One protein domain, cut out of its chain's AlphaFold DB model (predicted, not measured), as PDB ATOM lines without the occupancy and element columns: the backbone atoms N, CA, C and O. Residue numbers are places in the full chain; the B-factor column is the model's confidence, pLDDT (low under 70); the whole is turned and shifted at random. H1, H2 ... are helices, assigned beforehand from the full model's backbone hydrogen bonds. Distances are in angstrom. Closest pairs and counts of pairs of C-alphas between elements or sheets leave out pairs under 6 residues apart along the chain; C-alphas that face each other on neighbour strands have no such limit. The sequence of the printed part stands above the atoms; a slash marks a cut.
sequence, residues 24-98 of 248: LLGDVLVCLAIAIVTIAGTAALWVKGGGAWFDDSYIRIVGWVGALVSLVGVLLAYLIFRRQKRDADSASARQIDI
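This is residues 24 to 98 of the 248 residues of an uncharacterized protein of Cellulomonas sp. NEAU-YY56 (UniProt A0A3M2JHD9). Two long helices, H1 and the longer H2, run side by side in opposite ways as a loosely closed hairpin shape, joined by a short link at one end of a rod. H2 makes the length, and its residues 83 to 98 stick out past H1. The printed part has 75 residues, is all helix with H1 then H2, and is extended, with a radius of gyration of the C-alphas of 18.8 A and spans of 65 by 19 by 14 A.

H1, residues 24 to 49, begins at C-alpha 24 (-22.868, 154.744, 61.414) and measures 37.0 A. H2, residues 57 to 98, measures 61.7 A and ends at C-alpha 98 (-23.332, 172.972, 81.655).

H1 and H2 are close but not clearly touching; their closest C-alphas, those of Cys 31 and Leu 75, are 7.6 A apart. They run opposite ways at a shallow tilt of 25 degrees. In H1 and H2 every O i to N i+4 pair is within hydrogen-bond range.

The C-alphas farthest apart, those of Asp 55 and Ile 98, are 64.8 A apart. The printed part has no cut. Confidence is low, under 70, at residue 24, residues 49 to 55 and residues 87 to 98.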
ATOM      1  N   LEU A  24     -22.066 154.939  62.628       67.38
ATOM      2  CA  LEU A  24     -22.868 154.744  61.414       67.38
ATOM      3  C   LEU A  24     -22.742 153.319  60.858       67.38
ATOM      4  O   LEU A  24     -23.723 152.751  60.393       67.38
ATOM      5  N   LEU A  25     -21.560 152.709  60.954       74.69
ATOM      6  CA  LEU A  25     -21.314 151.374  60.404       74.69
ATOM      7  C   LEU A  25     -22.050 150.274  61.188       74.69
ATOM      8  O   LEU A  25     -22.677 149.401  60.592       74.69
ATOM      9  N   GLY A  26     -22.061 150.365  62.525       75.38
ATOM     10  CA  GLY A  26     -22.856 149.457  63.365       75.38
ATOM     11  C   GLY A  26     -24.368 149.620  63.162       75.38
ATOM     12  O   GLY A  26     -25.130 148.670  63.290       75.38
ATOM     13  N   ASP A  27     -24.801 150.824  62.806       70.69
ATOM     14  CA  ASP A  27     -26.181 151.151  62.455       70.69
ATOM     15  C   ASP A  27     -26.662 150.452  61.184       70.69
ATOM     16  O   ASP A  27     -27.710 149.802  61.160       70.69
ATOM     17  N   VAL A  28     -25.845 150.575  60.140       77.06
ATOM     18  CA  VAL A  28     -26.097 149.981  58.830       77.06
ATOM     19  C   VAL A  28     -26.115 148.460  58.941       77.06
ATOM     20  O   VAL A  28     -27.007 147.832  58.378       77.06
ATOM     21  N   LEU A  29     -25.208 147.866  59.726       80.12
ATOM     22  CA  LEU A  29     -25.179 146.419  59.956       80.12
ATOM     23  C   LEU A  29     -26.451 145.897  60.636       80.12
ATOM     24  O   LEU A  29     -26.976 144.867  60.220       80.12
ATOM     25  N   VAL A  30     -26.984 146.606  61.638       79.88
ATOM     26  CA  VAL A  30     -28.242 146.209  62.300       79.88
ATOM     27  C   VAL A  30     -29.426 146.324  61.338       79.88
ATOM     28  O   VAL A  30     -30.240 145.404  61.266       79.88
ATOM     29  N   CYS A  31     -29.508 147.406  60.556       77.75
ATOM     30  CA  CYS A  31     -30.558 147.552  59.543       77.75
ATOM     31  C   CYS A  31     -30.482 146.440  58.489       77.75
ATOM     32  O   CYS A  31     -31.507 145.860  58.131       77.75
ATOM     33  N   LEU A  32     -29.271 146.109  58.033       82.62
ATOM     34  CA  LEU A  32     -29.034 145.033  57.077       82.62
ATOM     35  C   LEU A  32     -29.461 143.676  57.655       82.62
ATOM     36  O   LEU A  32     -30.145 142.917  56.978       82.62
ATOM     37  N   ALA A  33     -29.121 143.391  58.914       81.38
ATOM     38  CA  ALA A  33     -29.508 142.151  59.583       81.38
ATOM     39  C   ALA A  33     -31.034 142.010  59.703       81.38
ATOM     40  O   ALA A  33     -31.572 140.953  59.383       81.38
ATOM     41  N   ILE A  34     -31.744 143.077  60.090       81.50
ATOM     42  CA  ILE A  34     -33.216 143.074  60.152       81.50
ATOM     43  C   ILE A  34     -33.805 142.850  58.757       81.50
ATOM     44  O   ILE A  34     -34.699 142.017  58.600       81.50
ATOM     45  N   ALA A  35     -33.288 143.537  57.735       80.38
ATOM     46  CA  ALA A  35     -33.750 143.364  56.361       80.38
ATOM     47  C   ALA A  35     -33.560 141.914  55.883       80.38
ATOM     48  O   ALA A  35     -34.502 141.315  55.371       80.38
ATOM     49  N   ILE A  36     -32.385 141.322  56.127       84.31
ATOM     50  CA  ILE A  36     -32.073 139.932  55.768       84.31
ATOM     51  C   ILE A  36     -33.007 138.955  56.484       84.31
ATOM     52  O   ILE A  36     -33.591 138.097  55.827       84.31
ATOM     53  N   VAL A  37     -33.186 139.088  57.803       84.50
ATOM     54  CA  VAL A  37     -34.077 138.209  58.582       84.50
ATOM     55  C   VAL A  37     -35.514 138.322  58.085       84.50
ATOM     56  O   VAL A  37     -36.199 137.308  57.967       84.50
ATOM     57  N   THR A  38     -35.961 139.529  57.741       79.38
ATOM     58  CA  THR A  38     -37.329 139.728  57.260       79.38
ATOM     59  C   THR A  38     -37.521 139.111  55.878       79.38
ATOM     60  O   THR A  38     -38.442 138.320  55.704       79.38
ATOM     61  N   ILE A  39     -36.613 139.375  54.931       81.94
ATOM     62  CA  ILE A  39     -36.638 138.784  53.582       81.94
ATOM     63  C   ILE A  39     -36.574 137.254  53.658       81.94
ATOM     64  O   ILE A  39     -37.379 136.573  53.023       81.94
ATOM     65  N   ALA A  40     -35.661 136.705  54.464       83.25
ATOM     66  CA  ALA A  40     -35.518 135.265  54.651       83.25
ATOM     67  C   ALA A  40     -36.766 134.644  55.296       83.25
ATOM     68  O   ALA A  40     -37.228 133.596  54.850       83.25
ATOM     69  N   GLY A  41     -37.354 135.305  56.298       82.38
ATOM     70  CA  GLY A  41     -38.601 134.880  56.929       82.38
ATOM     71  C   GLY A  41     -39.778 134.883  55.955       82.38
ATOM     72  O   GLY A  41     -40.532 133.912  55.905       82.38
ATOM     73  N   THR A  42     -39.908 135.925  55.126       75.94
ATOM     74  CA  THR A  42     -40.958 135.991  54.097       75.94
ATOM     75  C   THR A  42     -40.755 134.922  53.019       75.94
ATOM     76  O   THR A  42     -41.712 134.252  52.638       75.94
ATOM     77  N   ALA A  43     -39.516 134.690  52.574       78.50
ATOM     78  CA  ALA A  43     -39.191 133.634  51.615       78.50
ATOM     79  C   ALA A  43     -39.457 132.228  52.182       78.50
ATOM     80  O   ALA A  43     -40.041 131.386  51.501       78.50
ATOM     81  N   ALA A  44     -39.099 131.972  53.444       79.56
ATOM     82  CA  ALA A  44     -39.363 130.698  54.111       79.56
ATOM     83  C   ALA A  44     -40.867 130.442  54.292       79.56
ATOM     84  O   ALA A  44     -41.337 129.330  54.041       79.56
ATOM     85  N   LEU A  45     -41.637 131.470  54.671       76.38
ATOM     86  CA  LEU A  45     -43.101 131.401  54.724       76.38
ATOM     87  C   LEU A  45     -43.709 131.135  53.344       76.38
ATOM     88  O   LEU A  45     -44.692 130.407  53.255       76.38
ATOM     89  N   TRP A  46     -43.115 131.657  52.272       71.00
ATOM     90  CA  TRP A  46     -43.568 131.413  50.903       71.00
ATOM     91  C   TRP A  46     -43.318 129.969  50.449       71.00
ATOM     92  O   TRP A  46     -44.229 129.316  49.942       71.00
ATOM     93  N   VAL A  47     -42.114 129.442  50.698       78.31
ATOM     94  CA  VAL A  47     -41.755 128.050  50.374       78.31
ATOM     95  C   VAL A  47     -42.598 127.064  51.183       78.31
ATOM     96  O   VAL A  47     -43.066 126.065  50.644       78.31
ATOM     97  N   LYS A  48     -42.838 127.350  52.470       77.25
ATOM     98  CA  LYS A  48     -43.576 126.456  53.374       77.25
ATOM     99  C   LYS A  48     -45.099 126.593  53.258       77.25
ATOM    100  O   LYS A  48     -45.808 125.608  53.423       77.25
ATOM    101  N   GLY A  49     -45.594 127.797  52.976       64.69
ATOM    102  CA  GLY A  49     -47.010 128.087  52.731       64.69
ATOM    103  C   GLY A  49     -47.480 127.677  51.336       64.69
ATOM    104  O   GLY A  49     -48.679 127.685  51.079       64.69
ATOM    105  N   GLY A  50     -46.549 127.301  50.453       50.19
ATOM    106  CA  GLY A  50     -46.820 126.536  49.245       50.19
ATOM    107  C   GLY A  50     -47.853 127.178  48.337       50.19
ATOM    108  O   GLY A  50     -48.875 126.558  48.114       50.19
ATOM    109  N   GLY A  51     -47.611 128.402  47.849       54.50
ATOM    110  CA  GLY A  51     -48.177 128.942  46.600       54.50
ATOM    111  C   GLY A  51     -49.662 128.700  46.269       54.50
ATOM    112  O   GLY A  51     -49.997 128.808  45.097       54.50
ATOM    113  N   ALA A  52     -50.527 128.387  47.233       57.72
ATOM    114  CA  ALA A  52     -51.909 127.938  47.024       57.72
ATOM    115  C   ALA A  52     -52.922 128.767  47.828       57.72
ATOM    116  O   ALA A  52     -54.123 128.591  47.696       57.72
ATOM    117  N   TRP A  53     -52.451 129.703  48.658       60.50
ATOM    118  CA  TRP A  53     -53.322 130.560  49.474       60.50
ATOM    119  C   TRP A  53     -53.975 131.699  48.680       60.50
ATOM    120  O   TRP A  53     -54.923 132.313  49.154       60.50
ATOM    121  N   PHE A  54     -53.476 131.985  47.475       61.59
ATOM    122  CA  PHE A  54     -54.000 133.030  46.599       61.59
ATOM    123  C   PHE A  54     -53.890 132.561  45.148       61.59
ATOM    124  O   PHE A  54     -52.829 132.728  44.552       61.59
ATOM    125  N   ASP A  55     -54.930 131.953  44.580       67.44
ATOM    126  CA  ASP A  55     -54.925 131.537  43.164       67.44
ATOM    127  C   ASP A  55     -54.797 132.728  42.203       67.44
ATOM    128  O   ASP A  55     -54.292 132.594  41.089       67.44
ATOM    129  N   ASP A  56     -55.165 133.926  42.662       76.50
ATOM    130  CA  ASP A  56     -55.031 135.145  41.881       76.50
ATOM    131  C   ASP A  56     -53.628 135.763  42.021       76.50
ATOM    132  O   ASP A  56     -53.197 136.213  43.093       76.50
ATOM    133  N   SER A  57     -52.909 135.807  40.899       75.00
ATOM    134  CA  SER A  57     -51.570 136.397  40.798       75.00
ATOM    135  C   SER A  57     -51.564 137.883  41.170       75.00
ATOM    136  O   SER A  57     -50.562 138.383  41.684       75.00
ATOM    137  N   TYR A  58     -52.684 138.585  40.973       74.56
ATOM    138  CA  TYR A  58     -52.781 140.015  41.247       74.56
ATOM    139  C   TYR A  58     -52.770 140.322  42.754       74.56
ATOM    140  O   TYR A  58     -52.039 141.203  43.211       74.56
ATOM    141  N   ILE A  59     -53.500 139.535  43.553       75.94
ATOM    142  CA  ILE A  59     -53.572 139.700  45.016       75.94
ATOM    143  C   ILE A  59     -52.201 139.447  45.663       75.94
ATOM    144  O   ILE A  59     -51.819 140.151  46.601       75.94
ATOM    145  N   ARG A  60     -51.405 138.512  45.122       71.75
ATOM    146  CA  ARG A  60     -50.027 138.277  45.592       71.75
ATOM    147  C   ARG A  60     -49.132 139.493  45.391       71.75
ATOM    148  O   ARG A  60     -48.388 139.841  46.304       71.75
ATOM    149  N   ILE A  61     -49.192 140.133  44.221       75.56
ATOM    150  CA  ILE A  61     -48.360 141.305  43.914       75.56
ATOM    151  C   ILE A  61     -48.722 142.460  44.849       75.56
ATOM    152  O   ILE A  61     -47.836 143.050  45.464       75.56
ATOM    153  N   VAL A  62     -50.019 142.737  45.023       78.00
ATOM    154  CA  VAL A  62     -50.491 143.795  45.930       78.00
ATOM    155  C   VAL A  62     -50.067 143.513  47.376       78.00
ATOM    156  O   VAL A  62     -49.591 144.420  48.059       78.00
ATOM    157  N   GLY A  63     -50.152 142.258  47.827       78.62
ATOM    158  CA  GLY A  63     -49.682 141.846  49.152       78.62
ATOM    159  C   GLY A  63     -48.181 142.080  49.361       78.62
ATOM    160  O   GLY A  63     -47.779 142.611  50.397       78.62
ATOM    161  N   TRP A  64     -47.351 141.763  48.363       75.88
ATOM    162  CA  TRP A  64     -45.905 142.009  48.408       75.88
ATOM    163  C   TRP A  64     -45.559 143.493  48.443       75.88
ATOM    164  O   TRP A  64     -44.710 143.905  49.236       75.88
ATOM    165  N   VAL A  65     -46.230 144.301  47.621       78.00
ATOM    166  CA  VAL A  65     -46.043 145.756  47.623       78.00
ATOM    167  C   VAL A  65     -46.439 146.332  48.984       78.00
ATOM    168  O   VAL A  65     -45.682 147.111  49.557       78.00
ATOM    169  N   GLY A  66     -47.566 145.894  49.556       80.69
ATOM    170  CA  GLY A  66     -47.999 146.306  50.893       80.69
ATOM    171  C   GLY A  66     -46.999 145.932  51.993       80.69
ATOM    172  O   GLY A  66     -46.668 146.766  52.838       80.69
ATOM    173  N   ALA A  67     -46.461 144.710  51.957       79.56
ATOM    174  CA  ALA A  67     -45.445 144.256  52.904       79.56
ATOM    175  C   ALA A  67     -44.139 145.065  52.789       79.56
ATOM    176  O   ALA A  67     -43.578 145.472  53.808       79.56
ATOM    177  N   LEU A  68     -43.688 145.361  51.565       78.81
ATOM    178  CA  LEU A  68     -42.511 146.198  51.309       78.81
ATOM    179  C   LEU A  68     -42.697 147.624  51.832       78.81
ATOM    180  O   LEU A  68     -41.813 148.148  52.508       78.81
ATOM    181  N   VAL A  69     -43.851 148.242  51.568       81.94
ATOM    182  CA  VAL A  69     -44.158 149.596  52.052       81.94
ATOM    183  C   VAL A  69     -44.193 149.635  53.582       81.94
ATOM    184  O   VAL A  69     -43.621 150.543  54.185       81.94
ATOM    185  N   SER A  70     -44.792 148.626  54.223       85.06
ATOM    186  CA  SER A  70     -44.812 148.511  55.686       85.06
ATOM    187  C   SER A  70     -43.400 148.369  56.269       85.06
ATOM    188  O   SER A  70     -43.038 149.079  57.209       85.06
ATOM    189  N   LEU A  71     -42.556 147.534  55.655       81.00
ATOM    190  CA  LEU A  71     -41.159 147.359  56.059       81.00
ATOM    191  C   LEU A  71     -40.362 148.666  55.953       81.00
ATOM    192  O   LEU A  71     -39.636 149.025  56.881       81.00
ATOM    193  N   VAL A  72     -40.531 149.406  54.855       82.94
ATOM    194  CA  VAL A  72     -39.905 150.725  54.666       82.94
ATOM    195  C   VAL A  72     -40.367 151.708  55.744       82.94
ATOM    196  O   VAL A  72     -39.540 152.434  56.297       82.94
ATOM    197  N   GLY A  73     -41.655 151.694  56.100       86.81
ATOM    198  CA  GLY A  73     -42.206 152.510  57.184       86.81
ATOM    199  C   GLY A  73     -41.563 152.215  58.542       86.81
ATOM    200  O   GLY A  73     -41.136 153.141  59.236       86.81
ATOM    201  N   VAL A  74     -41.422 150.935  58.900       85.56
ATOM    202  CA  VAL A  74     -40.752 150.513  60.146       85.56
ATOM    203  C   VAL A  74     -39.283 150.940  60.154       85.56
ATOM    204  O   VAL A  74     -38.790 151.437  61.168       85.56
ATOM    205  N   LEU A  75     -38.588 150.810  59.021       79.38
ATOM    206  CA  LEU A  75     -37.184 151.202  58.897       79.38
ATOM    207  C   LEU A  75     -37.001 152.719  59.075       79.38
ATOM    208  O   LEU A  75     -36.119 153.158  59.813       79.38
ATOM    209  N   LEU A  76     -37.875 153.525  58.466       78.88
ATOM    210  CA  LEU A  76     -37.908 154.983  58.632       78.88
ATOM    211  C   LEU A  76     -38.179 155.387  60.084       78.88
ATOM    212  O   LEU A  76     -37.453 156.218  60.633       78.88
ATOM    213  N   ALA A  77     -39.182 154.779  60.720       84.25
ATOM    214  CA  ALA A  77     -39.509 155.044  62.118       84.25
ATOM    215  C   ALA A  77     -38.328 154.717  63.046       84.25
ATOM    216  O   ALA A  77     -37.974 155.520  63.912       84.25
ATOM    217  N   TYR A  78     -37.661 153.581  62.818       86.00
ATOM    218  CA  TYR A  78     -36.470 153.187  63.566       86.00
ATOM    219  C   TYR A  78     -35.320 154.195  63.407       86.00
ATOM    220  O   TYR A  78     -34.721 154.610  64.402       86.00
ATOM    221  N   LEU A  79     -35.041 154.643  62.178       80.62
ATOM    222  CA  LEU A  79     -33.994 155.635  61.906       80.62
ATOM    223  C   LEU A  79     -34.279 156.979  62.590       80.62
ATOM    224  O   LEU A  79     -33.368 157.575  63.173       80.62
ATOM    225  N   ILE A  80     -35.533 157.444  62.568       79.25
ATOM    226  CA  ILE A  80     -35.946 158.677  63.255       79.25
ATOM    227  C   ILE A  80     -35.754 158.530  64.766       79.25
ATOM    228  O   ILE A  80     -35.122 159.388  65.388       79.25
ATOM    229  N   PHE A  81     -36.241 157.436  65.355       81.44
ATOM    230  CA  PHE A  81     -36.135 157.203  66.794       81.44
ATOM    231  C   PHE A  81     -34.673 157.123  67.252       81.44
ATOM    232  O   PHE A  81     -34.282 157.705  68.265       81.44
ATOM    233  N   ARG A  82     -33.815 156.461  66.468       78.50
ATOM    234  CA  ARG A  82     -32.386 156.361  66.783       78.50
ATOM    235  C   ARG A  82     -31.658 157.696  66.634       78.50
ATOM    236  O   ARG A  82     -30.790 158.003  67.454       78.50
ATOM    237  N   ARG A  83     -32.024 158.511  65.639       78.94
ATOM    238  CA  ARG A  83     -31.523 159.888  65.510       78.94
ATOM    239  C   ARG A  83     -31.890 160.714  66.740       78.94
ATOM    240  O   ARG A  83     -31.007 161.322  67.335       78.94
ATOM    241  N   GLN A  84     -33.148 160.654  67.170       74.38
ATOM    242  CA  GLN A  84     -33.609 161.352  68.372       74.38
ATOM    243  C   GLN A  84     -32.859 160.900  69.628       74.38
ATOM    244  O   GLN A  84     -32.472 161.743  70.434       74.38
ATOM    245  N   LYS A  85     -32.584 159.597  69.776       76.75
ATOM    246  CA  LYS A  85     -31.810 159.078  70.911       76.75
ATOM    247  C   LYS A  85     -30.374 159.611  70.932       76.75
ATOM    248  O   LYS A  85     -29.913 160.061  71.971       76.75
ATOM    249  N   ARG A  86     -29.692 159.656  69.780       73.94
ATOM    250  CA  ARG A  86     -28.348 160.262  69.679       73.94
ATOM    251  C   ARG A  86     -28.345 161.752  69.993       73.94
ATOM    252  O   ARG A  86     -27.443 162.237  70.676       73.94
ATOM    253  N   ASP A  87     -29.342 162.475  69.496       68.75
ATOM    254  CA  ASP A  87     -29.477 163.900  69.774       68.75
ATOM    255  C   ASP A  87     -29.747 164.128  71.271       68.75
ATOM    256  O   ASP A  87     -29.138 165.022  71.862       68.75
ATOM    257  N   ALA A  88     -30.546 163.264  71.908       65.06
ATOM    258  CA  ALA A  88     -30.800 163.275  73.348       65.06
ATOM    259  C   ALA A  88     -29.545 162.963  74.180       65.06
ATOM    260  O   ALA A  88     -29.258 163.702  75.118       65.06
ATOM    261  N   ASP A  89     -28.756 161.954  73.804       68.12
ATOM    262  CA  ASP A  89     -27.512 161.592  74.501       68.12
ATOM    263  C   ASP A  89     -26.450 162.701  74.371       68.12
ATOM    264  O   ASP A  89     -25.748 163.045  75.322       68.12
ATOM    265  N   SER A  90     -26.362 163.353  73.205       64.75
ATOM    266  CA  SER A  90     -25.471 164.510  73.027       64.75
ATOM    267  C   SER A  90     -25.972 165.772  73.741       64.75
ATOM    268  O   SER A  90     -25.189 166.682  74.037       64.75
ATOM    269  N   ALA A  91     -27.281 165.861  73.992       54.59
ATOM    270  CA  ALA A  91     -27.885 166.938  74.758       54.59
ATOM    271  C   ALA A  91     -27.696 166.723  76.264       54.59
ATOM    272  O   ALA A  91     -27.451 167.707  76.957       54.59
ATOM    273  N   SER A  92     -27.751 165.481  76.756       58.34
ATOM    274  CA  SER A  92     -27.520 165.136  78.163       58.34
ATOM    275  C   SER A  92     -26.044 165.253  78.547       58.34
ATOM    276  O   SER A  92     -25.744 165.841  79.583       58.34
ATOM    277  N   ALA A  93     -25.112 164.836  77.681       59.28
ATOM    278  CA  ALA A  93     -23.679 165.061  77.891       59.28
ATOM    279  C   ALA A  93     -23.355 166.561  78.015       59.28
ATOM    280  O   ALA A  93     -22.677 166.985  78.945       59.28
ATOM    281  N   ARG A  94     -23.945 167.394  77.144       54.25
ATOM    282  CA  ARG A  94     -23.855 168.858  77.264       54.25
ATOM    283  C   ARG A  94     -24.565 169.396  78.504       54.25
ATOM    284  O   ARG A  94     -24.182 170.440  79.007       54.25
ATOM    285  N   GLN A  95     -25.607 168.728  78.989       48.94
ATOM    286  CA  GLN A  95     -26.345 169.138  80.181       48.94
ATOM    287  C   GLN A  95     -25.513 168.931  81.448       48.94
ATOM    288  O   GLN A  95     -25.508 169.819  82.291       48.94
ATOM    289  N   ILE A  96     -24.777 167.822  81.547       59.94
ATOM    290  CA  ILE A  96     -23.846 167.556  82.652       59.94
ATOM    291  C   ILE A  96     -22.725 168.602  82.662       59.94
ATOM    292  O   ILE A  96     -22.468 169.196  83.701       59.94
ATOM    293  N   ASP A  97     -22.157 168.906  81.494       54.59
ATOM    294  CA  ASP A  97     -21.058 169.871  81.342       54.59
ATOM    295  C   ASP A  97     -21.488 171.330  81.622       54.59
ATOM    296  O   ASP A  97     -20.739 172.164  82.125       54.59
ATOM    297  N   ILE A  98     -22.750 171.661  81.328       57.12
ATOM    298  CA  ILE A  98     -23.332 172.972  81.655       57.12
ATOM    299  C   ILE A  98     -23.684 173.068  83.139       57.12
ATOM    300  O   ILE A  98     -23.577 174.151  83.710       57.12
TER     301      ILE A  98